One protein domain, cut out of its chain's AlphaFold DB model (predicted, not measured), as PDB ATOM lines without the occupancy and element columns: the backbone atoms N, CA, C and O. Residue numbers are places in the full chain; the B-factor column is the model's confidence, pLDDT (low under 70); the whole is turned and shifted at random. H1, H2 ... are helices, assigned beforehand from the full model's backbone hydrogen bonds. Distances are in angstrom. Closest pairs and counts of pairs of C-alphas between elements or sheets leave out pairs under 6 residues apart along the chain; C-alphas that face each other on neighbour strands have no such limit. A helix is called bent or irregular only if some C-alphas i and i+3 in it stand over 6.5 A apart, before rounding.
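What this domain is: This is residues 745 to 915 of the 1211 residues of the protein "DUF262 domain-containing protein" of Trebonia kvetii (UniProt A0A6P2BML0). One long kinked helix, H6, runs the length of a cluster of short helices and on across one side of a three-helix bundle, H7, H8 and H9. H7 lies near the middle, crossed by H6, with H8 and H9 on its other sides; H1 to H4 gather round H6, while the short H5 packs on H4 and the short H10 on H8. The printed part has 171 residues with ten named helices, H1 to H10 in order, and no named strand, and its class is all helix. It is compact, with a radius of gyration of the C-alphas of 15.6 A and spans of 49 by 34 by 29 A.

How they stand to each other: H1, residues 745 to 754, and H2, residues 760 to 770, touch about perpendicular at 74 degrees, the C-alphas of Ser 750 and Leu 760 closest at 5.5 A. H2 and H3, residues 773 to 776, only just touch, with 3 pairs of C-alphas within 8 A, and only at the corner; Leu 768 and Gly 775 have the closest C-alphas, 5.9 A apart. H4, residues 781 to 791, touches H1 about perpendicular at 79 degrees, closest at the C-alphas of Phe 746 and Tyr 782, 5.4 A. H5, residues 798 to 801, touches H4, with the C-alphas of Ala 789 and Val 801 closest at 6.3 A. H6, residues 806 to 831, is the hub and touches five helices. With residues 808 to 820 alone it touches H4, about perpendicular at 76 degrees, the C-alphas of Leu 784 and Ala 816 closest at 5.6 A. With residues 820 to 825 alone it touches H3, the C-alphas of Leu 774 and Ala 821 closest at 6.2 A. H7, residues 842 to 856, touches residues 815 to 824 of H6 about perpendicular at 80 degrees; the closest C-alphas, of Met 820 and Ala 849, are 4.8 A apart. H7, H8, residues 861 to 880, and H9, residues 887 to 902, form an up-and-down bundle, each helix running against the one before it. The hairpin of H7 and H8 has a shallow tilt of 14 degrees, opposite ways, with the C-alphas of Val 855 and His 863 closest at 5.8 A. H7 and H9 touch at a shallow tilt of 23 degrees, the same way, closest at the C-alphas of Pro 847 and Ala 895, 4.5 A. H10, residues 909 to 912, touches residues 872 to 880 of H8, the C-alphas of Cys 876 and Val 911 closest at 5.7 A. H1 and H8 are apart, for instance, and so are H6 and H9. Every O i to N i+4 pair is within hydrogen-bond range in H1, H2, H4 and H8, against 20 of 22 in H6, 6 of 11 in H7 and 10 of 12 in H9; H3, H5 and H10 are too short for such a pair.

Where its parts are: H1 begins at C-alpha 745, (443.552, 487.885, 391.865). H6 measures 34.6 A from its first C-alpha, (456.048, 491.628, 389.147), to its last; it has a kink of 43 degrees near residue 813 and is irregular, C-alphas 811 and 814 being 7.5 A apart. H7, 21.8 A long, is only just irregular, with C-alphas 850 and 853 6.9 A apart. H8 measures 28.9 A. H9, 21.6 A long, has a kink of 32 degrees near residue 894 and is only just irregular, with C-alphas 893 and 896 6.6 A apart. H10 ends at C-alpha 912, (451.934, 457.401, 406.361).

The domain as a whole: The two C-alphas farthest apart, those of Gly 757 and Glu 915, are 50.3 A apart. The printed part has no cut, and no link between its helices is long. The mean pLDDT of the printed part is 89.3; residues 754 to 757 and 885 to 888 are under 70.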
ATOM      1  N   PRO A 745     442.218 487.511 391.394       78.38
ATOM      2  CA  PRO A 745     443.552 487.885 391.865       78.38
ATOM      3  C   PRO A 745     444.557 488.034 390.718       78.38
ATOM      4  O   PRO A 745     445.409 488.908 390.779       78.38
ATOM      5  N   PHE A 746     444.429 487.211 389.672       83.81
ATOM      6  CA  PHE A 746     445.243 487.313 388.465       83.81
ATOM      7  C   PHE A 746     445.046 488.667 387.776       83.81
ATOM      8  O   PHE A 746     446.027 489.338 387.507       83.81
ATOM      9  N   GLU A 747     443.802 489.122 387.591       78.25
ATOM     10  CA  GLU A 747     443.494 490.428 386.984       78.25
ATOM     11  C   GLU A 747     444.077 491.610 387.771       78.25
ATOM     12  O   GLU A 747     444.642 492.527 387.179       78.25
ATOM     13  N   LEU A 748     443.983 491.569 389.104       74.62
ATOM     14  CA  LEU A 748     444.560 492.600 389.977       74.62
ATOM     15  C   LEU A 748     446.085 492.670 389.834       74.62
ATOM     16  O   LEU A 748     446.672 493.745 389.736       74.62
ATOM     17  N   ILE A 749     446.734 491.507 389.791       80.12
ATOM     18  CA  ILE A 749     448.185 491.420 389.643       80.12
ATOM     19  C   ILE A 749     448.604 491.808 388.224       80.12
ATOM     20  O   ILE A 749     449.603 492.499 388.087       80.12
ATOM     21  N   SER A 750     447.848 491.442 387.185       79.00
ATOM     22  CA  SER A 750     448.113 491.840 385.797       79.00
ATOM     23  C   SER A 750     448.177 493.354 385.648       79.00
ATOM     24  O   SER A 750     449.124 493.855 385.052       79.00
ATOM     25  N   ALA A 751     447.234 494.084 386.253       70.69
ATOM     26  CA  ALA A 751     447.243 495.547 386.236       70.69
ATOM     27  C   ALA A 751     448.533 496.128 386.852       70.69
ATOM     28  O   ALA A 751     449.125 497.056 386.306       70.69
ATOM     29  N   ARG A 752     449.022 495.538 387.953       70.62
ATOM     30  CA  ARG A 752     450.275 495.945 388.613       70.62
ATOM     31  C   ARG A 752     451.535 495.475 387.889       70.62
ATOM     32  O   ARG A 752     452.522 496.195 387.870       70.62
ATOM     33  N   ALA A 753     451.538 494.272 387.328       71.75
ATOM     34  CA  ALA A 753     452.686 493.706 386.626       71.75
ATOM     35  C   ALA A 753     452.935 494.410 385.291       71.75
ATOM     36  O   ALA A 753     454.087 494.587 384.893       71.75
ATOM     37  N   PHE A 754     451.864 494.903 384.662       67.88
ATOM     38  CA  PHE A 754     451.962 495.728 383.468       67.88
ATOM     39  C   PHE A 754     452.771 497.005 383.716       67.88
ATOM     40  O   PHE A 754     453.566 497.405 382.869       67.88
ATOM     41  N   ALA A 755     452.662 497.588 384.916       61.19
ATOM     42  CA  ALA A 755     453.474 498.734 385.315       61.19
ATOM     43  C   ALA A 755     454.987 498.466 385.281       61.19
ATOM     44  O   ALA A 755     455.768 499.385 385.051       61.19
ATOM     45  N   GLY A 756     455.395 497.209 385.478       62.91
ATOM     46  CA  GLY A 756     456.782 496.755 385.368       62.91
ATOM     47  C   GLY A 756     457.193 496.316 383.959       62.91
ATOM     48  O   GLY A 756     458.283 495.780 383.799       62.91
ATOM     49  N   GLY A 757     456.343 496.499 382.939       69.06
ATOM     50  CA  GLY A 757     456.622 496.094 381.555       69.06
ATOM     51  C   GLY A 757     456.292 494.631 381.228       69.06
ATOM     52  O   GLY A 757     456.729 494.124 380.195       69.06
ATOM     53  N   HIS A 758     455.521 493.942 382.076       73.88
ATOM     54  CA  HIS A 758     455.163 492.534 381.889       73.88
ATOM     55  C   HIS A 758     453.654 492.350 381.664       73.88
ATOM     56  O   HIS A 758     452.851 492.565 382.570       73.88
ATOM     57  N   SER A 759     453.259 491.876 380.477       82.06
ATOM     58  CA  SER A 759     451.878 491.439 380.217       82.06
ATOM     59  C   SER A 759     451.688 489.992 380.673       82.06
ATOM     60  O   SER A 759     452.116 489.050 380.003       82.06
ATOM     61  N   LEU A 760     451.032 489.792 381.821       84.94
ATOM     62  CA  LEU A 760     450.718 488.443 382.308       84.94
ATOM     63  C   LEU A 760     449.746 487.697 381.383       84.94
ATOM     64  O   LEU A 760     449.783 486.470 381.334       84.94
ATOM     65  N   TYR A 761     448.894 488.414 380.644       84.50
ATOM     66  CA  TYR A 761     448.020 487.805 379.642       84.50
ATOM     67  C   TYR A 761     448.815 487.265 378.457       84.50
ATOM     68  O   TYR A 761     448.573 486.134 378.052       84.50
ATOM     69  N   ASP A 762     449.802 488.012 377.955       85.31
ATOM     70  CA  ASP A 762     450.673 487.527 376.879       85.31
ATOM     71  C   ASP A 762     451.485 486.306 377.357       85.31
ATOM     72  O   ASP A 762     451.586 485.308 376.645       85.31
ATOM     73  N   LEU A 763     451.981 486.332 378.602       89.31
ATOM     74  CA  LEU A 763     452.657 485.187 379.226       89.31
ATOM     75  C   LEU A 763     451.742 483.961 379.395       89.31
ATOM     76  O   LEU A 763     452.204 482.826 379.266       89.31
ATOM     77  N   TRP A 764     450.462 484.167 379.706       92.38
ATOM     78  CA  TRP A 764     449.479 483.091 379.826       92.38
ATOM     79  C   TRP A 764     449.071 482.522 378.467       92.38
ATOM     80  O   TRP A 764     449.069 481.306 378.297       92.38
ATOM     81  N   ASN A 765     448.804 483.374 377.479       89.88
ATOM     82  CA  ASN A 765     448.472 482.942 376.122       89.88
ATOM     83  C   ASN A 765     449.641 482.178 375.488       89.88
ATOM     84  O   ASN A 765     449.447 481.075 374.984       89.88
ATOM     85  N   GLY A 766     450.873 482.678 375.631       92.19
ATOM     86  CA  GLY A 766     452.067 481.953 375.188       92.19
ATOM     87  C   GLY A 766     452.275 480.621 375.925       92.19
ATOM     88  O   GLY A 766     452.804 479.670 375.348       92.19
ATOM     89  N   ALA A 767     451.835 480.512 377.185       94.75
ATOM     90  CA  ALA A 767     451.846 479.248 377.921       94.75
ATOM     91  C   ALA A 767     450.809 478.248 377.385       94.75
ATOM     92  O   ALA A 767     451.139 477.070 377.267       94.75
ATOM     93  N   LEU A 768     449.600 478.702 377.036       93.88
ATOM     94  CA  LEU A 768     448.560 477.872 376.418       93.88
ATOM     95  C   LEU A 768     448.977 477.365 375.032       93.88
ATOM     96  O   LEU A 768     448.774 476.194 374.728       93.88
ATOM     97  N   GLU A 769     449.620 478.211 374.223       94.00
ATOM     98  CA  GLU A 769     450.163 477.815 372.916       94.00
ATOM     99  C   GLU A 769     451.273 476.763 373.052       94.00
ATOM    100  O   GLU A 769     451.319 475.793 372.297       94.00
ATOM    101  N   ARG A 770     452.171 476.934 374.033       96.62
ATOM    102  CA  ARG A 770     453.289 476.008 374.272       96.62
ATOM    103  C   ARG A 770     452.839 474.692 374.910       96.62
ATOM    104  O   ARG A 770     453.419 473.647 374.625       96.62
ATOM    105  N   TYR A 771     451.835 474.745 375.783       97.00
ATOM    106  CA  TYR A 771     451.322 473.603 376.535       97.00
ATOM    107  C   TYR A 771     449.784 473.546 376.466       97.00
ATOM    108  O   TYR A 771     449.119 473.925 377.437       97.00
ATOM    109  N   PRO A 772     449.212 473.001 375.372       94.81
ATOM    110  CA  PRO A 772     447.760 472.906 375.180       94.81
ATOM    111  C   PRO A 772     447.015 472.230 376.340       94.81
ATOM    112  O   PRO A 772     445.936 472.677 376.714       94.81
ATOM    113  N   ILE A 773     447.660 471.265 377.015       94.56
ATOM    114  CA  ILE A 773     447.115 470.553 378.184       94.56
ATOM    115  C   ILE A 773     446.644 471.486 379.313       94.56
ATOM    116  O   ILE A 773     445.756 471.128 380.080       94.56
ATOM    117  N   LEU A 774     447.220 472.688 379.440       96.06
ATOM    118  CA  LEU A 774     446.768 473.685 380.416       96.06
ATOM    119  C   LEU A 774     445.369 474.217 380.074       96.06
ATOM    120  O   LEU A 774     444.555 474.418 380.977       96.06
ATOM    121  N   GLY A 775     445.110 474.435 378.782       91.88
ATOM    122  CA  GLY A 775     443.811 474.833 378.248       91.88
ATOM    123  C   GLY A 775     442.813 473.684 378.306       91.88
ATOM    124  O   GLY A 775     441.717 473.880 378.828       91.88
ATOM    125  N   ASP A 776     443.232 472.485 377.887       89.56
ATOM    126  CA  ASP A 776     442.407 471.268 377.921       89.56
ATOM    127  C   ASP A 776     441.883 471.007 379.342       89.56
ATOM    128  O   ASP A 776     440.695 470.773 379.537       89.56
ATOM    129  N   PHE A 777     442.748 471.154 380.359       92.25
ATOM    130  CA  PHE A 777     442.402 471.016 381.782       92.25
ATOM    131  C   PHE A 777     441.731 472.227 382.431       92.25
ATOM    132  O   PHE A 777     441.409 472.171 383.620       92.25
ATOM    133  N   GLY A 778     441.498 473.314 381.692       91.56
ATOM    134  CA  GLY A 778     440.864 474.521 382.225       91.56
ATOM    135  C   GLY A 778     441.632 475.137 383.400       91.56
ATOM    136  O   GLY A 778     441.028 475.670 384.336       91.56
ATOM    137  N   VAL A 779     442.966 475.035 383.393       92.94
ATOM    138  CA  VAL A 779     443.813 475.504 384.495       92.94
ATOM    139  C   VAL A 779     443.646 477.005 384.675       92.94
ATOM    140  O   VAL A 779     443.791 477.798 383.747       92.94
ATOM    141  N   LYS A 780     443.407 477.423 385.918       91.25
ATOM    142  CA  LYS A 780     443.312 478.842 386.257       91.25
ATOM    143  C   LYS A 780     444.727 479.419 386.398       91.25
ATOM    144  O   LYS A 780     445.488 478.904 387.221       91.25
ATOM    145  N   PRO A 781     445.077 480.538 385.732       91.69
ATOM    146  CA  PRO A 781     446.411 481.145 385.845       91.69
ATOM    147  C   PRO A 781     446.748 481.577 387.281       91.69
ATOM    148  O   PRO A 781     447.910 481.642 387.676       91.69
ATOM    149  N   TYR A 782     445.728 481.791 388.119       92.62
ATOM    150  CA  TYR A 782     445.902 482.014 389.553       92.62
ATOM    151  C   TYR A 782     446.632 480.863 390.274       92.62
ATOM    152  O   TYR A 782     447.388 481.126 391.206       92.62
ATOM    153  N   TYR A 783     446.477 479.607 389.836       94.44
ATOM    154  CA  TYR A 783     447.195 478.469 390.420       94.44
ATOM    155  C   TYR A 783     448.701 478.556 390.175       94.44
ATOM    156  O   TYR A 783     449.476 478.243 391.075       94.44
ATOM    157  N   LEU A 784     449.127 479.076 389.020       95.62
ATOM    158  CA  LEU A 784     450.543 479.323 388.740       95.62
ATOM    159  C   LEU A 784     451.121 480.364 389.702       95.62
ATOM    160  O   LEU A 784     452.193 480.160 390.264       95.62
ATOM    161  N   LEU A 785     450.376 481.440 389.963       94.75
ATOM    162  CA  LEU A 785     450.772 482.459 390.937       94.75
ATOM    163  C   LEU A 785     450.849 481.902 392.365       94.75
ATOM    164  O   LEU A 785     451.747 482.268 393.120       94.75
ATOM    165  N   GLN A 786     449.948 480.989 392.738       94.94
ATOM    166  CA  GLN A 786     450.015 480.284 394.020       94.94
ATOM    167  C   GLN A 786     451.246 479.374 394.109       94.94
ATOM    168  O   GLN A 786     451.908 479.369 395.145       94.94
ATOM    169  N   CYS A 787     451.601 478.664 393.035       95.44
ATOM    170  CA  CYS A 787     452.843 477.893 392.974       95.44
ATOM    171  C   CYS A 787     454.077 478.793 393.129       95.44
ATOM    172  O   CYS A 787     454.989 478.457 393.883       95.44
ATOM    173  N   ILE A 788     454.104 479.948 392.454       95.75
ATOM    174  CA  ILE A 788     455.192 480.929 392.577       95.75
ATOM    175  C   ILE A 788     455.285 481.442 394.020       95.75
ATOM    176  O   ILE A 788     456.375 481.427 394.587       95.75
ATOM    177  N   ALA A 789     454.159 481.802 394.648       95.31
ATOM    178  CA  ALA A 789     454.129 482.231 396.047       95.31
ATOM    179  C   ALA A 789     454.769 481.188 396.977       95.31
ATOM    180  O   ALA A 789     455.692 481.516 397.722       95.31
ATOM    181  N   LEU A 790     454.347 479.921 396.880       95.50
ATOM    182  CA  LEU A 790     454.877 478.847 397.728       95.50
ATOM    183  C   LEU A 790     456.372 478.603 397.494       95.50
ATOM    184  O   LEU A 790     457.107 478.361 398.449       95.50
ATOM    185  N   ARG A 791     456.852 478.715 396.248       93.75
ATOM    186  CA  ARG A 791     458.287 478.598 395.922       93.75
ATOM    187  C   ARG A 791     459.128 479.729 396.513       93.75
ATOM    188  O   ARG A 791     460.300 479.508 396.802       93.75
ATOM    189  N   LEU A 792     458.534 480.904 396.709       93.69
ATOM    190  CA  LEU A 792     459.157 482.049 397.377       93.69
ATOM    191  C   LEU A 792     459.036 481.982 398.911       93.69
ATOM    192  O   LEU A 792     459.495 482.890 399.597       93.69
ATOM    193  N   GLY A 793     458.405 480.938 399.465       92.44
ATOM    194  CA  GLY A 793     458.119 480.843 400.900       92.44
ATOM    195  C   GLY A 793     457.012 481.796 401.369       92.44
ATOM    196  O   GLY A 793     456.875 482.051 402.563       92.44
ATOM    197  N   VAL A 794     456.219 482.329 400.437       92.62
ATOM    198  CA  VAL A 794     455.082 483.210 400.703       92.62
ATOM    199  C   VAL A 794     453.795 482.384 400.718       92.62
ATOM    200  O   VAL A 794     453.607 481.457 399.932       92.62
ATOM    201  N   SER A 795     452.868 482.738 401.604       90.56
ATOM    202  CA  SER A 795     451.555 482.093 401.689       90.56
ATOM    203  C   SER A 795     450.789 482.168 400.361       90.56
ATOM    204  O   SER A 795     450.674 483.231 399.750       90.56
ATOM    205  N   CYS A 796     450.175 481.060 399.933       90.19
ATOM    206  CA  CYS A 796     449.375 481.010 398.702       90.19
ATOM    207  C   CYS A 796     447.944 481.551 398.861       90.19
ATOM    208  O   CYS A 796     447.111 481.405 397.961       90.19
ATOM    209  N   LYS A 797     447.615 482.166 400.002       87.06
ATOM    210  CA  LYS A 797     446.313 482.809 400.224       87.06
ATOM    211  C   LYS A 797     446.214 484.110 399.428       87.06
ATOM    212  O   LYS A 797     447.182 484.861 399.315       87.06
ATOM    213  N   ARG A 798     445.002 484.428 398.954       83.00
ATOM    214  CA  ARG A 798     444.693 485.595 398.102       83.00
ATOM    215  C   ARG A 798     445.412 486.886 398.513       83.00
ATOM    216  O   ARG A 798     446.027 487.516 397.660       83.00
ATOM    217  N   ARG A 799     445.372 487.252 399.801       81.62
ATOM    218  CA  ARG A 799     445.960 488.504 400.320       81.62
ATOM    219  C   ARG A 799     447.464 488.652 400.061       81.62
ATOM    220  O   ARG A 799     447.946 489.767 399.931       81.62
ATOM    221  N   PHE A 800     448.193 487.540 400.020       85.69
ATOM    222  CA  PHE A 800     449.640 487.544 399.829       85.69
ATOM    223  C   PHE A 800     450.003 487.410 398.354       85.69
ATOM    224  O   PHE A 800     450.890 488.112 397.885       85.69
ATOM    225  N   VAL A 801     449.257 486.587 397.608       88.50
ATOM    226  CA  VAL A 801     449.475 486.408 396.165       88.50
ATOM    227  C   VAL A 801     449.264 487.719 395.400       88.50
ATOM    228  O   VAL A 801     450.063 488.043 394.533       88.50
ATOM    229  N   ILE A 802     448.249 488.519 395.763       83.25
ATOM    230  CA  ILE A 802     447.991 489.844 395.150       83.25
ATOM    231  C   ILE A 802     449.157 490.823 395.353       83.25
ATOM    232  O   ILE A 802     449.324 491.763 394.580       83.25
ATOM    233  N   SER A 803     449.974 490.597 396.379       83.00
ATOM    234  CA  SER A 803     451.089 491.465 396.746       83.00
ATOM    235  C   SER A 803     452.435 491.003 396.193       83.00
ATOM    236  O   SER A 803     453.441 491.637 396.505       83.00
ATOM    237  N   LEU A 804     452.473 489.934 395.387       87.25
ATOM    238  CA  LEU A 804     453.712 489.454 394.779       87.25
ATOM    239  C   LEU A 804     454.331 490.517 393.850       87.25
ATOM    240  O   LEU A 804     453.607 491.113 393.044       87.25
ATOM    241  N   PRO A 805     455.654 490.745 393.924       86.62
ATOM    242  CA  PRO A 805     456.353 491.610 392.980       86.62
ATOM    243  C   PRO A 805     456.285 491.074 391.543       86.62
ATOM    244  O   PRO A 805     456.410 489.871 391.312       86.62
ATOM    245  N   ALA A 806     456.131 491.976 390.568       83.44
ATOM    246  CA  ALA A 806     456.048 491.628 389.147       83.44
ATOM    247  C   ALA A 806     457.287 490.858 388.661       83.44
ATOM    248  O   ALA A 806     457.150 489.841 387.985       83.44
ATOM    249  N   ASP A 807     458.478 491.282 389.085       85.12
ATOM    250  CA  ASP A 807     459.745 490.638 388.728       85.12
ATOM    251  C   ASP A 807     459.842 489.198 389.246       85.12
ATOM    252  O   ASP A 807     460.380 488.321 388.570       85.12
ATOM    253  N   ASP A 808     459.321 488.933 390.449       90.88
ATOM    254  CA  ASP A 808     459.287 487.584 391.018       90.88
ATOM    255  C   ASP A 808     458.334 486.678 390.237       90.88
ATOM    256  O   ASP A 808     458.653 485.515 389.977       90.88
ATOM    257  N   ILE A 809     457.189 487.222 389.818       91.56
ATOM    258  CA  ILE A 809     456.242 486.518 388.951       91.56
ATOM    259  C   ILE A 809     456.901 486.212 387.609       91.56
ATOM    260  O   ILE A 809     456.898 485.056 387.197       91.56
ATOM    261  N   ALA A 810     457.511 487.207 386.962       88.25
ATOM    262  CA  ALA A 810     458.166 487.049 385.667       88.25
ATOM    263  C   ALA A 810     459.288 485.997 385.722       88.25
ATOM    264  O   ALA A 810     459.324 485.094 384.887       88.25
ATOM    265  N   ARG A 811     460.150 486.033 386.751       91.00
ATOM    266  CA  ARG A 811     461.201 485.019 386.965       91.00
ATOM    267  C   ARG A 811     460.641 483.620 387.234       91.00
ATOM    268  O   ARG A 811     461.257 482.625 386.853       91.00
ATOM    269  N   GLY A 812     459.516 483.529 387.942       93.31
ATOM    270  CA  GLY A 812     458.901 482.263 388.338       93.31
ATOM    271  C   GLY A 812     457.971 481.639 387.293       93.31
ATOM    272  O   GLY A 812     457.687 480.443 387.396       93.31
ATOM    273  N   TRP A 813     457.507 482.418 386.310       94.75
ATOM    274  CA  TRP A 813     456.392 482.065 385.427       94.75
ATOM    275  C   TRP A 813     456.642 480.806 384.600       94.75
ATOM    276  O   TRP A 813     455.937 479.812 384.778       94.75
ATOM    277  N   ASP A 814     457.675 480.806 383.752       94.38
ATOM    278  CA  ASP A 814     457.966 479.685 382.844       94.38
ATOM    279  C   ASP A 814     458.179 478.368 383.602       94.38
ATOM    280  O   ASP A 814     457.721 477.302 383.177       94.38
ATOM    281  N   SER A 815     458.829 478.435 384.767       94.69
ATOM    282  CA  SER A 815     459.036 477.264 385.618       94.69
ATOM    283  C   SER A 815     457.735 476.784 386.264       94.69
ATOM    284  O   SER A 815     457.557 475.583 386.440       94.69
ATOM    285  N   ALA A 816     456.823 477.677 386.659       96.56
ATOM    286  CA  ALA A 816     455.527 477.279 387.207       96.56
ATOM    287  C   ALA A 816     454.636 476.643 386.128       96.56
ATOM    288  O   ALA A 816     454.035 475.599 386.376       96.56
ATOM    289  N   VAL A 817     454.614 477.231 384.929       97.44
ATOM    290  CA  VAL A 817     453.904 476.723 383.744       97.44
ATOM    291  C   VAL A 817     454.385 475.319 383.380       97.44
ATOM    292  O   VAL A 817     453.577 474.397 383.292       97.44
ATOM    293  N   THR A 818     455.700 475.144 383.225       97.00
ATOM    294  CA  THR A 818     456.300 473.861 382.823       97.00
ATOM    295  C   THR A 818     456.007 472.769 383.851       97.00
ATOM    296  O   THR A 818     455.542 471.689 383.494       97.00
ATOM    297  N   SER A 819     456.164 473.077 385.142       97.12
ATOM    298  CA  SER A 819     455.833 472.140 386.218       97.12
ATOM    299  C   SER A 819     454.347 471.776 386.265       97.12
ATOM    300  O   SER A 819     454.012 470.616 386.494       97.12
ATOM    301  N   MET A 820     453.446 472.737 386.040       98.06
ATOM    302  CA  MET A 820     452.003 472.480 386.003       98.06
ATOM    303  C   MET A 820     451.630 471.561 384.835       98.06
ATOM    304  O   MET A 820     450.929 470.570 385.031       98.06
ATOM    305  N   ALA A 821     452.148 471.846 383.637       97.81
ATOM    306  CA  ALA A 821     451.926 471.015 382.457       97.81
ATOM    307  C   ALA A 821     452.476 469.590 382.651       97.81
ATOM    308  O   ALA A 821     451.815 468.611 382.301       97.81
ATOM    309  N   ALA A 822     453.651 469.456 383.269       96.81
ATOM    310  CA  ALA A 822     454.268 468.162 383.544       96.81
ATOM    311  C   ALA A 822     453.504 467.344 384.600       96.81
ATOM    312  O   ALA A 822     453.357 466.131 384.443       96.81
ATOM    313  N   VAL A 823     452.957 467.994 385.633       97.75
ATOM    314  CA  VAL A 823     452.064 467.349 386.609       97.75
ATOM    315  C   VAL A 823     450.781 466.869 385.944       97.75
ATOM    316  O   VAL A 823     450.391 465.727 386.155       97.75
ATOM    317  N   LEU A 824     450.135 467.694 385.121       97.50
ATOM    318  CA  LEU A 824     448.930 467.272 384.400       97.50
ATOM    319  C   LEU A 824     449.214 466.099 383.465       97.50
ATOM    320  O   LEU A 824     448.450 465.140 383.444       97.50
ATOM    321  N   THR A 825     450.352 466.130 382.773       95.94
ATOM    322  CA  THR A 825     450.811 465.017 381.931       95.94
ATOM    323  C   THR A 825     451.020 463.750 382.766       95.94
ATOM    324  O   THR A 825     450.531 462.691 382.387       95.94
ATOM    325  N   LEU A 826     451.659 463.848 383.942       95.88
ATOM    326  CA  LEU A 826     451.795 462.721 384.876       95.88
ATOM    327  C   LEU A 826     450.420 462.164 385.279       95.88
ATOM    328  O   LEU A 826     450.221 460.953 385.256       95.88
ATOM    329  N   LEU A 827     449.479 463.028 385.665       96.75
ATOM    330  CA  LEU A 827     448.161 462.593 386.128       96.75
ATOM    331  C   LEU A 827     447.332 461.957 385.004       96.75
ATOM    332  O   LEU A 827     446.655 460.952 385.237       96.75
ATOM    333  N   ARG A 828     447.412 462.505 383.790       93.88
ATOM    334  CA  ARG A 828     446.745 461.969 382.604       93.88
ATOM    335  C   ARG A 828     447.307 460.609 382.214       93.88
ATOM    336  O   ARG A 828     446.557 459.641 382.115       93.88
ATOM    337  N   ASP A 829     448.623 460.527 382.055       90.69
ATOM    338  CA  ASP A 829     449.270 459.369 381.440       90.69
ATOM    339  C   ASP A 829     449.503 458.227 382.446       90.69
ATOM    340  O   ASP A 829     449.548 457.059 382.052       90.69
ATOM    341  N   GLU A 830     449.631 458.539 383.745       92.31
ATOM    342  CA  GLU A 830     450.006 457.570 384.788       92.31
ATOM    343  C   GLU A 830     449.044 457.485 385.986       92.31
ATOM    344  O   GLU A 830     449.241 456.617 386.841       92.31
ATOM    345  N   CYS A 831     448.018 458.341 386.077       94.44
ATOM    346  CA  CYS A 831     446.998 458.274 387.140       94.44
ATOM    347  C   CYS A 831     445.557 458.144 386.613       94.44
ATOM    348  O   CYS A 831     444.622 458.201 387.407       94.44
ATOM    349  N   GLY A 832     445.356 457.973 385.301       92.19
ATOM    350  CA  GLY A 832     444.026 457.767 384.712       92.19
ATOM    351  C   GLY A 832     443.134 459.014 384.693       92.19
ATOM    352  O   GLY A 832     441.938 458.912 384.422       92.19
ATOM    353  N   VAL A 833     443.688 460.204 384.946       94.19
ATOM    354  CA  VAL A 833     442.957 461.477 384.859       94.19
ATOM    355  C   VAL A 833     442.945 461.947 383.403       94.19
ATOM    356  O   VAL A 833     443.632 462.894 383.041       94.19
ATOM    357  N   LEU A 834     442.214 461.242 382.538       89.19
ATOM    358  CA  LEU A 834     442.292 461.454 381.085       89.19
ATOM    359  C   LEU A 834     441.763 462.817 380.621       89.19
ATOM    360  O   LEU A 834     442.237 463.340 379.621       89.19
ATOM    361  N   THR A 835     440.788 463.371 381.342       89.69
ATOM    362  CA  THR A 835     440.108 464.631 381.015       89.69
ATOM    363  C   THR A 835     439.833 465.424 382.302       89.69
ATOM    364  O   THR A 835     439.898 464.859 383.404       89.69
ATOM    365  N   PRO A 836     439.459 466.715 382.215       90.00
ATOM    366  CA  PRO A 836     439.263 467.575 383.390       90.00
ATOM    367  C   PRO A 836     438.120 467.070 384.279       90.00
ATOM    368  O   PRO A 836     438.142 467.224 385.500       90.00
ATOM    369  N   LYS A 837     437.138 466.397 383.662       88.06
ATOM    370  CA  LYS A 837     435.992 465.754 384.320       88.06
ATOM    371  C   LYS A 837     436.420 464.763 385.402       88.06
ATOM    372  O   LYS A 837     435.720 464.632 386.404       88.06
ATOM    373  N   TRP A 838     437.547 464.078 385.207       91.06
ATOM    374  CA  TRP A 838     438.018 463.009 386.089       91.06
ATOM    375  C   TRP A 838     439.078 463.460 387.091       91.06
ATOM    376  O   TRP A 838     439.551 462.646 387.880       91.06
ATOM    377  N   LEU A 839     439.433 464.749 387.114       92.94
ATOM    378  CA  LEU A 839     440.326 465.290 388.135       92.94
ATOM    379  C   LEU A 839     439.575 465.360 389.479       92.94
ATOM    380  O   LEU A 839     438.570 466.081 389.562       92.94
ATOM    381  N   PRO A 840     440.030 464.651 390.537       92.81
ATOM    382  CA  PRO A 840     439.314 464.607 391.813       92.81
ATOM    383  C   PRO A 840     439.157 465.992 392.439       92.81
ATOM    384  O   PRO A 840     438.048 466.407 392.770       92.81
ATOM    385  N   TYR A 841     440.270 466.728 392.534       91.06
ATOM    386  CA  TYR A 841     440.324 468.075 393.095       91.06
ATOM    387  C   TYR A 841     441.341 468.923 392.321       91.06
ATOM    388  O   TYR A 841     442.539 468.660 392.381       91.06
ATOM    389  N   GLU A 842     440.890 469.984 391.643       90.81
ATOM    390  CA  GLU A 842     441.784 470.946 390.969       90.81
ATOM    391  C   GLU A 842     442.918 471.483 391.869       90.81
ATOM    392  O   GLU A 842     444.059 471.564 391.417       90.81
ATOM    393  N   PRO A 843     442.690 471.813 393.156       91.62
ATOM    394  CA  PRO A 843     443.732 472.441 393.969       91.62
ATOM    395  C   PRO A 843     444.881 471.521 394.388       91.62
ATOM    396  O   PRO A 843     445.903 472.023 394.852       91.62
ATOM    397  N   VAL A 844     444.751 470.201 394.206       92.88
ATOM    398  CA  VAL A 844     445.856 469.239 394.379       92.88
ATOM    399  C   VAL A 844     446.995 469.515 393.389       92.88
ATOM    400  O   VAL A 844     448.155 469.226 393.681       92.88
ATOM    401  N   LEU A 845     446.698 470.155 392.255       95.56
ATOM    402  CA  LEU A 845     447.703 470.568 391.279       95.56
ATOM    403  C   LEU A 845     448.705 471.578 391.856       95.56
ATOM    404  O   LEU A 845     449.873 471.555 391.480       95.56
ATOM    405  N   ILE A 846     448.285 472.436 392.793       95.62
ATOM    406  CA  ILE A 846     449.126 473.504 393.353       95.62
ATOM    407  C   ILE A 846     450.355 472.937 394.084       95.62
ATOM    408  O   ILE A 846     451.475 473.289 393.698       95.62
ATOM    409  N   PRO A 847     450.225 472.078 395.117       96.12
ATOM    410  CA  PRO A 847     451.388 471.524 395.803       96.12
ATOM    411  C   PRO A 847     452.214 470.609 394.892       96.12
ATOM    412  O   PRO A 847     453.438 470.709 394.924       96.12
ATOM    413  N   LEU A 848     451.586 469.804 394.023       97.06
ATOM    414  CA  LEU A 848     452.297 468.951 393.061       97.06
ATOM    415  C   LEU A 848     453.183 469.775 392.120       97.06
ATOM    416  O   LEU A 848     454.380 469.513 392.013       97.06
ATOM    417  N   ALA A 849     452.623 470.804 391.478       97.00
ATOM    418  CA  ALA A 849     453.367 471.669 390.566       97.00
ATOM    419  C   ALA A 849     454.422 472.494 391.314       97.00
ATOM    420  O   ALA A 849     455.509 472.738 390.792       97.00
ATOM    421  N   THR A 850     454.155 472.882 392.565       96.69
ATOM    422  CA  THR A 850     455.126 473.592 393.410       96.69
ATOM    423  C   THR A 850     456.403 472.770 393.591       96.69
ATOM    424  O   THR A 850     457.488 473.311 393.363       96.69
ATOM    425  N   VAL A 851     456.279 471.481 393.937       96.56
ATOM    426  CA  VAL A 851     457.415 470.590 394.247       96.56
ATOM    427  C   VAL A 851     458.004 469.873 393.033       96.56
ATOM    428  O   VAL A 851     459.104 469.334 393.121       96.56
ATOM    429  N   TRP A 852     457.323 469.895 391.884       96.06
ATOM    430  CA  TRP A 852     457.781 469.247 390.652       96.06
ATOM    431  C   TRP A 852     459.186 469.680 390.209       96.06
ATOM    432  O   TRP A 852     459.935 468.889 389.643       96.06
ATOM    433  N   LYS A 853     459.587 470.913 390.539       89.38
ATOM    434  CA  LYS A 853     460.929 471.437 390.255       89.38
ATOM    435  C   LYS A 853     462.053 470.558 390.828       89.38
ATOM    436  O   LYS A 853     463.108 470.444 390.212       89.38
ATOM    437  N   GLU A 854     461.826 469.906 391.971       92.25
ATOM    438  CA  GLU A 854     462.800 468.980 392.573       92.25
ATOM    439  C   GLU A 854     462.934 467.681 391.754       92.25
ATOM    440  O   GLU A 854     464.011 467.087 391.669       92.25
ATOM    441  N   VAL A 855     461.847 467.262 391.097       91.00
ATOM    442  CA  VAL A 855     461.816 466.101 390.197       91.00
ATOM    443  C   VAL A 855     462.566 466.409 388.902       91.00
ATOM    444  O   VAL A 855     463.378 465.598 388.461       91.00
ATOM    445  N   GLU A 856     462.337 467.587 388.314       87.88
ATOM    446  CA  GLU A 856     463.048 468.059 387.111       87.88
ATOM    447  C   GLU A 856     464.557 468.198 387.341       87.88
ATOM    448  O   GLU A 856     465.346 467.852 386.465       87.88
ATOM    449  N   GLY A 857     464.968 468.658 388.526       83.81
ATOM    450  CA  GLY A 857     466.378 468.793 388.896       83.81
ATOM    451  C   GLY A 857     467.113 467.468 389.138       83.81
ATOM    452  O   GLY A 857     468.320 467.483 389.372       83.81
ATOM    453  N   THR A 858     466.413 466.329 389.088       88.12
ATOM    454  CA  THR A 858     466.953 465.006 389.417       88.12
ATOM    455  C   THR A 858     466.987 464.106 388.180       88.12
ATOM    456  O   THR A 858     465.989 463.968 387.475       88.12
ATOM    457  N   ALA A 859     468.120 463.437 387.942       84.50
ATOM    458  CA  ALA A 859     468.313 462.492 386.837       84.50
ATOM    459  C   ALA A 859     468.426 461.032 387.319       84.50
ATOM    460  O   ALA A 859     468.632 460.752 388.503       84.50
ATOM    461  N   GLY A 860     468.316 460.083 386.385       86.81
ATOM    462  CA  GLY A 860     468.482 458.652 386.660       86.81
ATOM    463  C   GLY A 860     467.345 458.040 387.499       86.81
ATOM    464  O   GLY A 860     466.243 458.586 387.540       86.81
ATOM    465  N   PRO A 861     467.576 456.903 388.185       85.31
ATOM    466  CA  PRO A 861     466.534 456.190 388.939       85.31
ATOM    467  C   PRO A 861     465.838 457.026 390.025       85.31
ATOM    468  O   PRO A 861     464.659 456.816 390.312       85.31
ATOM    469  N   ALA A 862     466.539 458.009 390.599       86.56
ATOM    470  CA  ALA A 862     465.980 458.918 391.597       86.56
ATOM    471  C   ALA A 862     464.817 459.761 391.037       86.56
ATOM    472  O   ALA A 862     463.842 459.996 391.750       86.56
ATOM    473  N   HIS A 863     464.857 460.122 389.747       90.06
ATOM    474  CA  HIS A 863     463.756 460.804 389.059       90.06
ATOM    475  C   HIS A 863     462.469 459.963 389.099       90.06
ATOM    476  O   HIS A 863     461.410 460.431 389.519       90.06
ATOM    477  N   GLY A 864     462.568 458.680 388.728       86.88
ATOM    478  CA  GLY A 864     461.443 457.741 388.761       86.88
ATOM    479  C   GLY A 864     460.916 457.489 390.178       86.88
ATOM    480  O   GLY A 864     459.700 457.413 390.386       86.88
ATOM    481  N   ALA A 865     461.809 457.430 391.170       89.50
ATOM    482  CA  ALA A 865     461.433 457.290 392.575       89.50
ATOM    483  C   ALA A 865     460.633 458.504 393.082       89.50
ATOM    484  O   ALA A 865     459.595 458.332 393.722       89.50
ATOM    485  N   MET A 866     461.061 459.728 392.753       93.25
ATOM    486  CA  MET A 866     460.335 460.949 393.121       93.25
ATOM    487  C   MET A 866     458.963 461.040 392.441       93.25
ATOM    488  O   MET A 866     457.971 461.325 393.113       93.25
ATOM    489  N   ARG A 867     458.866 460.717 391.142       94.12
ATOM    490  CA  ARG A 867     457.569 460.622 390.440       94.12
ATOM    491  C   ARG A 867     456.629 459.635 391.128       94.12
ATOM    492  O   ARG A 867     455.460 459.939 391.346       94.12
ATOM    493  N   SER A 868     457.145 458.469 391.515       92.81
ATOM    494  CA  SER A 868     456.363 457.432 392.198       92.81
ATOM    495  C   SER A 868     455.858 457.895 393.566       92.81
ATOM    496  O   SER A 868     454.697 457.656 393.893       92.81
ATOM    497  N   LYS A 869     456.676 458.636 394.332       95.12
ATOM    498  CA  LYS A 869     456.246 459.290 395.580       95.12
ATOM    499  C   LYS A 869     455.093 460.272 395.344       95.12
ATOM    500  O   LYS A 869     454.100 460.219 396.064       95.12
ATOM    501  N   LEU A 870     455.185 461.124 394.318       96.31
ATOM    502  CA  LEU A 870     454.122 462.083 393.993       96.31
ATOM    503  C   LEU A 870     452.813 461.401 393.580       96.31
ATOM    504  O   LEU A 870     451.757 461.796 394.070       96.31
ATOM    505  N   LYS A 871     452.874 460.349 392.751       96.06
ATOM    506  CA  LYS A 871     451.691 459.540 392.402       96.06
ATOM    507  C   LYS A 871     451.054 458.918 393.641       96.06
ATOM    508  O   LYS A 871     449.846 459.023 393.830       96.06
ATOM    509  N   ARG A 872     451.870 458.321 394.513       95.94
ATOM    510  CA  ARG A 872     451.406 457.716 395.767       95.94
ATOM    511  C   ARG A 872     450.686 458.739 396.645       95.94
ATOM    512  O   ARG A 872     449.589 458.470 397.121       95.94
ATOM    513  N   TRP A 873     451.267 459.927 396.811       96.12
ATOM    514  CA  TRP A 873     450.623 461.002 397.562       96.12
ATOM    515  C   TRP A 873     449.334 461.493 396.903       96.12
ATOM    516  O   TRP A 873     448.347 461.664 397.611       96.12
ATOM    517  N   PHE A 874     449.303 461.657 395.575       96.19
ATOM    518  CA  PHE A 874     448.092 462.037 394.839       96.19
ATOM    519  C   PHE A 874     446.932 461.077 395.126       96.19
ATOM    520  O   PHE A 874     445.826 461.530 395.430       96.19
ATOM    521  N   TRP A 875     447.183 459.766 395.085       95.94
ATOM    522  CA  TRP A 875     446.165 458.761 395.385       95.94
ATOM    523  C   TRP A 875     445.703 458.827 396.837       95.94
ATOM    524  O   TRP A 875     444.502 458.926 397.084       95.94
ATOM    525  N   CYS A 876     446.634 458.864 397.795       94.12
ATOM    526  CA  CYS A 876     446.268 458.959 399.204       94.12
ATOM    527  C   CYS A 876     445.462 460.236 399.502       94.12
ATOM    528  O   CYS A 876     444.400 460.161 400.113       94.12
ATOM    529  N   ALA A 877     445.916 461.397 399.020       91.88
ATOM    530  CA  ALA A 877     445.243 462.683 399.214       91.88
ATOM    531  C   ALA A 877     443.868 462.750 398.526       91.88
ATOM    532  O   ALA A 877     442.952 463.400 399.031       91.88
ATOM    533  N   SER A 878     443.698 462.064 397.390       92.50
ATOM    534  CA  SER A 878     442.409 462.003 396.694       92.50
ATOM    535  C   SER A 878     441.381 461.173 397.470       92.50
ATOM    536  O   SER A 878     440.225 461.582 397.583       92.50
ATOM    537  N   PHE A 879     441.803 460.042 398.045       91.88
ATOM    538  CA  PHE A 879     440.926 459.124 398.780       91.88
ATOM    539  C   PHE A 879     440.703 459.504 400.256       91.88
ATOM    540  O   PHE A 879     439.707 459.087 400.847       91.88
ATOM    541  N   THR A 880     441.547 460.353 400.857       86.62
ATOM    542  CA  THR A 880     441.250 460.925 402.187       86.62
ATOM    543  C   THR A 880     440.091 461.923 402.141       86.62
ATOM    544  O   THR A 880     439.337 462.035 403.105       86.62
ATOM    545  N   GLY A 881     439.908 462.624 401.016       80.69
ATOM    546  CA  GLY A 881     438.859 463.632 400.844       80.69
ATOM    547  C   GLY A 881     439.151 464.980 401.514       80.69
ATOM    548  O   GLY A 881     438.291 465.855 401.519       80.69
ATOM    549  N   GLU A 882     440.359 465.197 402.051       78.94
ATOM    550  CA  GLU A 882     440.695 466.447 402.760       78.94
ATOM    551  C   GLU A 882     440.520 467.691 401.869       78.94
ATOM    552  O   GLU A 882     440.062 468.739 402.330       78.94
ATOM    553  N   TYR A 883     440.809 467.564 400.570       81.62
ATOM    554  CA  TYR A 883     440.737 468.653 399.590       81.62
ATOM    555  C   TYR A 883     439.313 469.124 399.232       81.62
ATOM    556  O   TYR A 883     439.177 470.091 398.480       81.62
ATOM    557  N   GLU A 884     438.264 468.519 399.801       71.56
ATOM    558  CA  GLU A 884     436.861 468.880 399.552       71.56
ATOM    559  C   GLU A 884     436.427 470.192 400.247       71.56
ATOM    560  O   GLU A 884     435.561 470.900 399.735       71.56
ATOM    561  N   SER A 885     437.036 470.564 401.385       58.78
ATOM    562  CA  SER A 885     436.520 471.642 402.260       58.78
ATOM    563  C   SER A 885     437.385 472.912 402.377       58.78
ATOM    564  O   SER A 885     436.846 473.977 402.677       58.78
ATOM    565  N   SER A 886     438.706 472.864 402.129       55.84
ATOM    566  CA  SER A 886     439.580 474.058 402.217       55.84
ATOM    567  C   SER A 886     440.900 473.925 401.435       55.84
ATOM    568  O   SER A 886     441.967 473.649 401.985       55.84
ATOM    569  N   SER A 887     440.858 474.233 400.145       67.69
ATOM    570  CA  SER A 887     441.929 473.962 399.182       67.69
ATOM    571  C   SER A 887     443.250 474.731 399.352       67.69
ATOM    572  O   SER A 887     444.321 474.133 399.258       67.69
ATOM    573  N   ALA A 888     443.211 476.045 399.609       68.81
ATOM    574  CA  ALA A 888     444.432 476.863 399.682       68.81
ATOM    575  C   ALA A 888     445.260 476.581 400.948       68.81
ATOM    576  O   ALA A 888     446.481 476.509 400.885       68.81
ATOM    577  N   THR A 889     444.598 476.382 402.089       81.38
ATOM    578  CA  THR A 889     445.267 476.060 403.360       81.38
ATOM    579  C   THR A 889     445.955 474.693 403.304       81.38
ATOM    580  O   THR A 889     447.042 474.537 403.850       81.38
ATOM    581  N   LEU A 890     445.353 473.715 402.616       85.44
ATOM    582  CA  LEU A 890     445.950 472.389 402.437       85.44
ATOM    583  C   LEU A 890     447.156 472.432 401.500       85.44
ATOM    584  O   LEU A 890     448.195 471.879 401.836       85.44
ATOM    585  N   ALA A 891     447.072 473.157 400.381       87.00
ATOM    586  CA  ALA A 891     448.222 473.359 399.497       87.00
ATOM    587  C   ALA A 891     449.419 474.011 400.223       87.00
ATOM    588  O   ALA A 891     450.555 473.575 400.041       87.00
ATOM    589  N   GLU A 892     449.160 475.011 401.074       89.94
ATOM    590  CA  GLU A 892     450.175 475.679 401.906       89.94
ATOM    591  C   GLU A 892     450.814 474.730 402.933       89.94
ATOM    592  O   GLU A 892     452.022 474.793 403.157       89.94
ATOM    593  N   ARG A 893     450.022 473.824 403.523       90.56
ATOM    594  CA  ARG A 893     450.492 472.777 404.446       90.56
ATOM    595  C   ARG A 893     451.314 471.704 403.727       90.56
ATOM    596  O   ARG A 893     452.355 471.295 404.231       90.56
ATOM    597  N   ASP A 894     450.840 471.235 402.577       93.19
ATOM    598  CA  ASP A 894     451.343 470.014 401.945       93.19
ATOM    599  C   ASP A 894     452.572 470.251 401.068       93.19
ATOM    600  O   ASP A 894     453.439 469.379 401.006       93.19
ATOM    601  N   ALA A 895     452.715 471.419 400.432       94.56
ATOM    602  CA  ALA A 895     453.864 471.680 399.560       94.56
ATOM    603  C   ALA A 895     455.231 471.580 400.283       94.56
ATOM    604  O   ALA A 895     456.118 470.900 399.758       94.56
ATOM    605  N   PRO A 896     455.438 472.165 401.485       93.56
ATOM    606  CA  PRO A 896     456.700 472.013 402.215       93.56
ATOM    607  C   PRO A 896     456.976 470.567 402.650       93.56
ATOM    608  O   PRO A 896     458.110 470.097 402.551       93.56
ATOM    609  N   VAL A 897     455.938 469.849 403.094       94.31
ATOM    610  CA  VAL A 897     456.043 468.451 403.549       94.31
ATOM    611  C   VAL A 897     456.395 467.531 402.379       94.31
ATOM    612  O   VAL A 897     457.299 466.706 402.486       94.31
ATOM    613  N   LEU A 898     455.742 467.718 401.229       96.25
ATOM    614  CA  LEU A 898     456.056 466.990 400.002       96.25
ATOM    615  C   LEU A 898     457.485 467.253 399.541       96.25
ATOM    616  O   LEU A 898     458.202 466.305 399.230       96.25
ATOM    617  N   LYS A 899     457.918 468.520 399.530       95.00
ATOM    618  CA  LYS A 899     459.294 468.877 399.168       95.00
ATOM    619  C   LYS A 899     460.295 468.143 400.058       95.00
ATOM    620  O   LYS A 899     461.203 467.505 399.534       95.00
ATOM    621  N   SER A 900     460.090 468.180 401.378       95.06
ATOM    622  CA  SER A 900     460.939 467.474 402.342       95.06
ATOM    623  C   SER A 900     461.007 465.971 402.053       95.06
ATOM    624  O   SER A 900     462.102 465.414 401.972       95.06
ATOM    625  N   TRP A 901     459.867 465.320 401.803       95.94
ATOM    626  CA  TRP A 901     459.813 463.884 401.516       95.94
ATOM    627  C   TRP A 901     460.503 463.491 400.205       95.94
ATOM    628  O   TRP A 901     461.150 462.438 400.122       95.94
ATOM    629  N   LEU A 902     460.392 464.322 399.166       94.06
ATOM    630  CA  LEU A 902     461.105 464.093 397.908       94.06
ATOM    631  C   LEU A 902     462.619 464.114 398.123       94.06
ATOM    632  O   LEU A 902     463.309 463.244 397.596       94.06
ATOM    633  N   THR A 903     463.117 465.018 398.969       90.31
ATOM    634  CA  THR A 903     464.548 465.189 399.261       90.31
ATOM    635  C   THR A 903     465.068 464.328 400.421       90.31
ATOM    636  O   THR A 903     466.142 464.601 400.947       90.31
ATOM    637  N   GLY A 904     464.332 463.287 400.829       88.69
ATOM    638  CA  GLY A 904     464.794 462.297 401.816       88.69
ATOM    639  C   GLY A 904     464.291 462.486 403.251       88.69
ATOM    640  O   GLY A 904     464.737 461.761 404.132       88.69
ATOM    641  N   GLY A 905     463.374 463.426 403.489       91.75
ATOM    642  CA  GLY A 905     462.657 463.564 404.758       91.75
ATOM    643  C   GLY A 905     461.557 462.515 404.957       91.75
ATOM    644  O   GLY A 905     461.379 461.606 404.138       91.75
ATOM    645  N   ASP A 906     460.801 462.669 406.043       92.25
ATOM    646  CA  ASP A 906     459.749 461.733 406.444       92.25
ATOM    647  C   ASP A 906     458.546 461.722 405.494       92.25
ATOM    648  O   ASP A 906     458.239 462.689 404.795       92.25
ATOM    649  N   GLU A 907     457.833 460.597 405.494       91.88
ATOM    650  CA  GLU A 907     456.620 460.420 404.706       91.88
ATOM    651  C   GLU A 907     455.481 461.351 405.181       91.88
ATOM    652  O   GLU A 907     455.210 461.422 406.386       91.88
ATOM    653  N   PRO A 908     454.764 462.037 404.263       92.25
ATOM    654  CA  PRO A 908     453.657 462.913 404.618       92.25
ATOM    655  C   PRO A 908     452.567 462.166 405.383       92.25
ATOM    656  O   PRO A 908     452.268 461.008 405.077       92.25
ATOM    657  N   GLN A 909     451.885 462.853 406.305       87.31
ATOM    658  CA  GLN A 909     450.806 462.255 407.100       87.31
ATOM    659  C   GLN A 909     449.708 461.633 406.226       87.31
ATOM    660  O   GLN A 909     449.220 460.553 406.556       87.31
ATOM    661  N   ALA A 910     449.386 462.267 405.095       87.69
ATOM    662  CA  ALA A 910     448.416 461.760 404.129       87.69
ATOM    663  C   ALA A 910     448.778 460.372 403.577       87.69
ATOM    664  O   ALA A 910     447.879 459.627 403.220       87.69
ATOM    665  N   VAL A 911     450.066 460.009 403.518       92.31
ATOM    666  CA  VAL A 911     450.527 458.703 403.020       92.31
ATOM    667  C   VAL A 911     450.809 457.747 404.177       92.31
ATOM    668  O   VAL A 911     450.285 456.632 404.200       92.31
ATOM    669  N   ARG A 912     451.570 458.199 405.183       89.94
ATOM    670  CA  ARG A 912     451.934 457.401 406.361       89.94
ATOM    671  C   ARG A 912     450.694 456.889 407.093       89.94
ATOM    672  O   ARG A 912     450.588 455.699 407.377       89.94
ATOM    673  N   GLY A 913     449.729 457.774 407.338       84.12
ATOM    674  CA  GLY A 913     448.470 457.473 408.020       84.12
ATOM    675  C   GLY A 913     447.335 457.029 407.098       84.12
ATOM    676  O   GLY A 913     446.202 456.970 407.557       84.12
ATOM    677  N   PHE A 914     447.597 456.760 405.811       90.12
ATOM    678  CA  PHE A 914     446.535 456.390 404.876       90.12
ATOM    679  C   PHE A 914     445.898 455.052 405.259       90.12
ATOM    680  O   PHE A 914     446.587 454.032 405.282       90.12
ATOM    681  N   GLU A 915     444.596 455.055 405.509       86.38
ATOM    682  CA  GLU A 915     443.782 453.859 405.694       86.38
ATOM    683  C   GLU A 915     442.524 454.019 404.845       86.38
ATOM    684  O   GLU A 915     441.893 455.078 404.853       86.38
TER     685      GLU A 915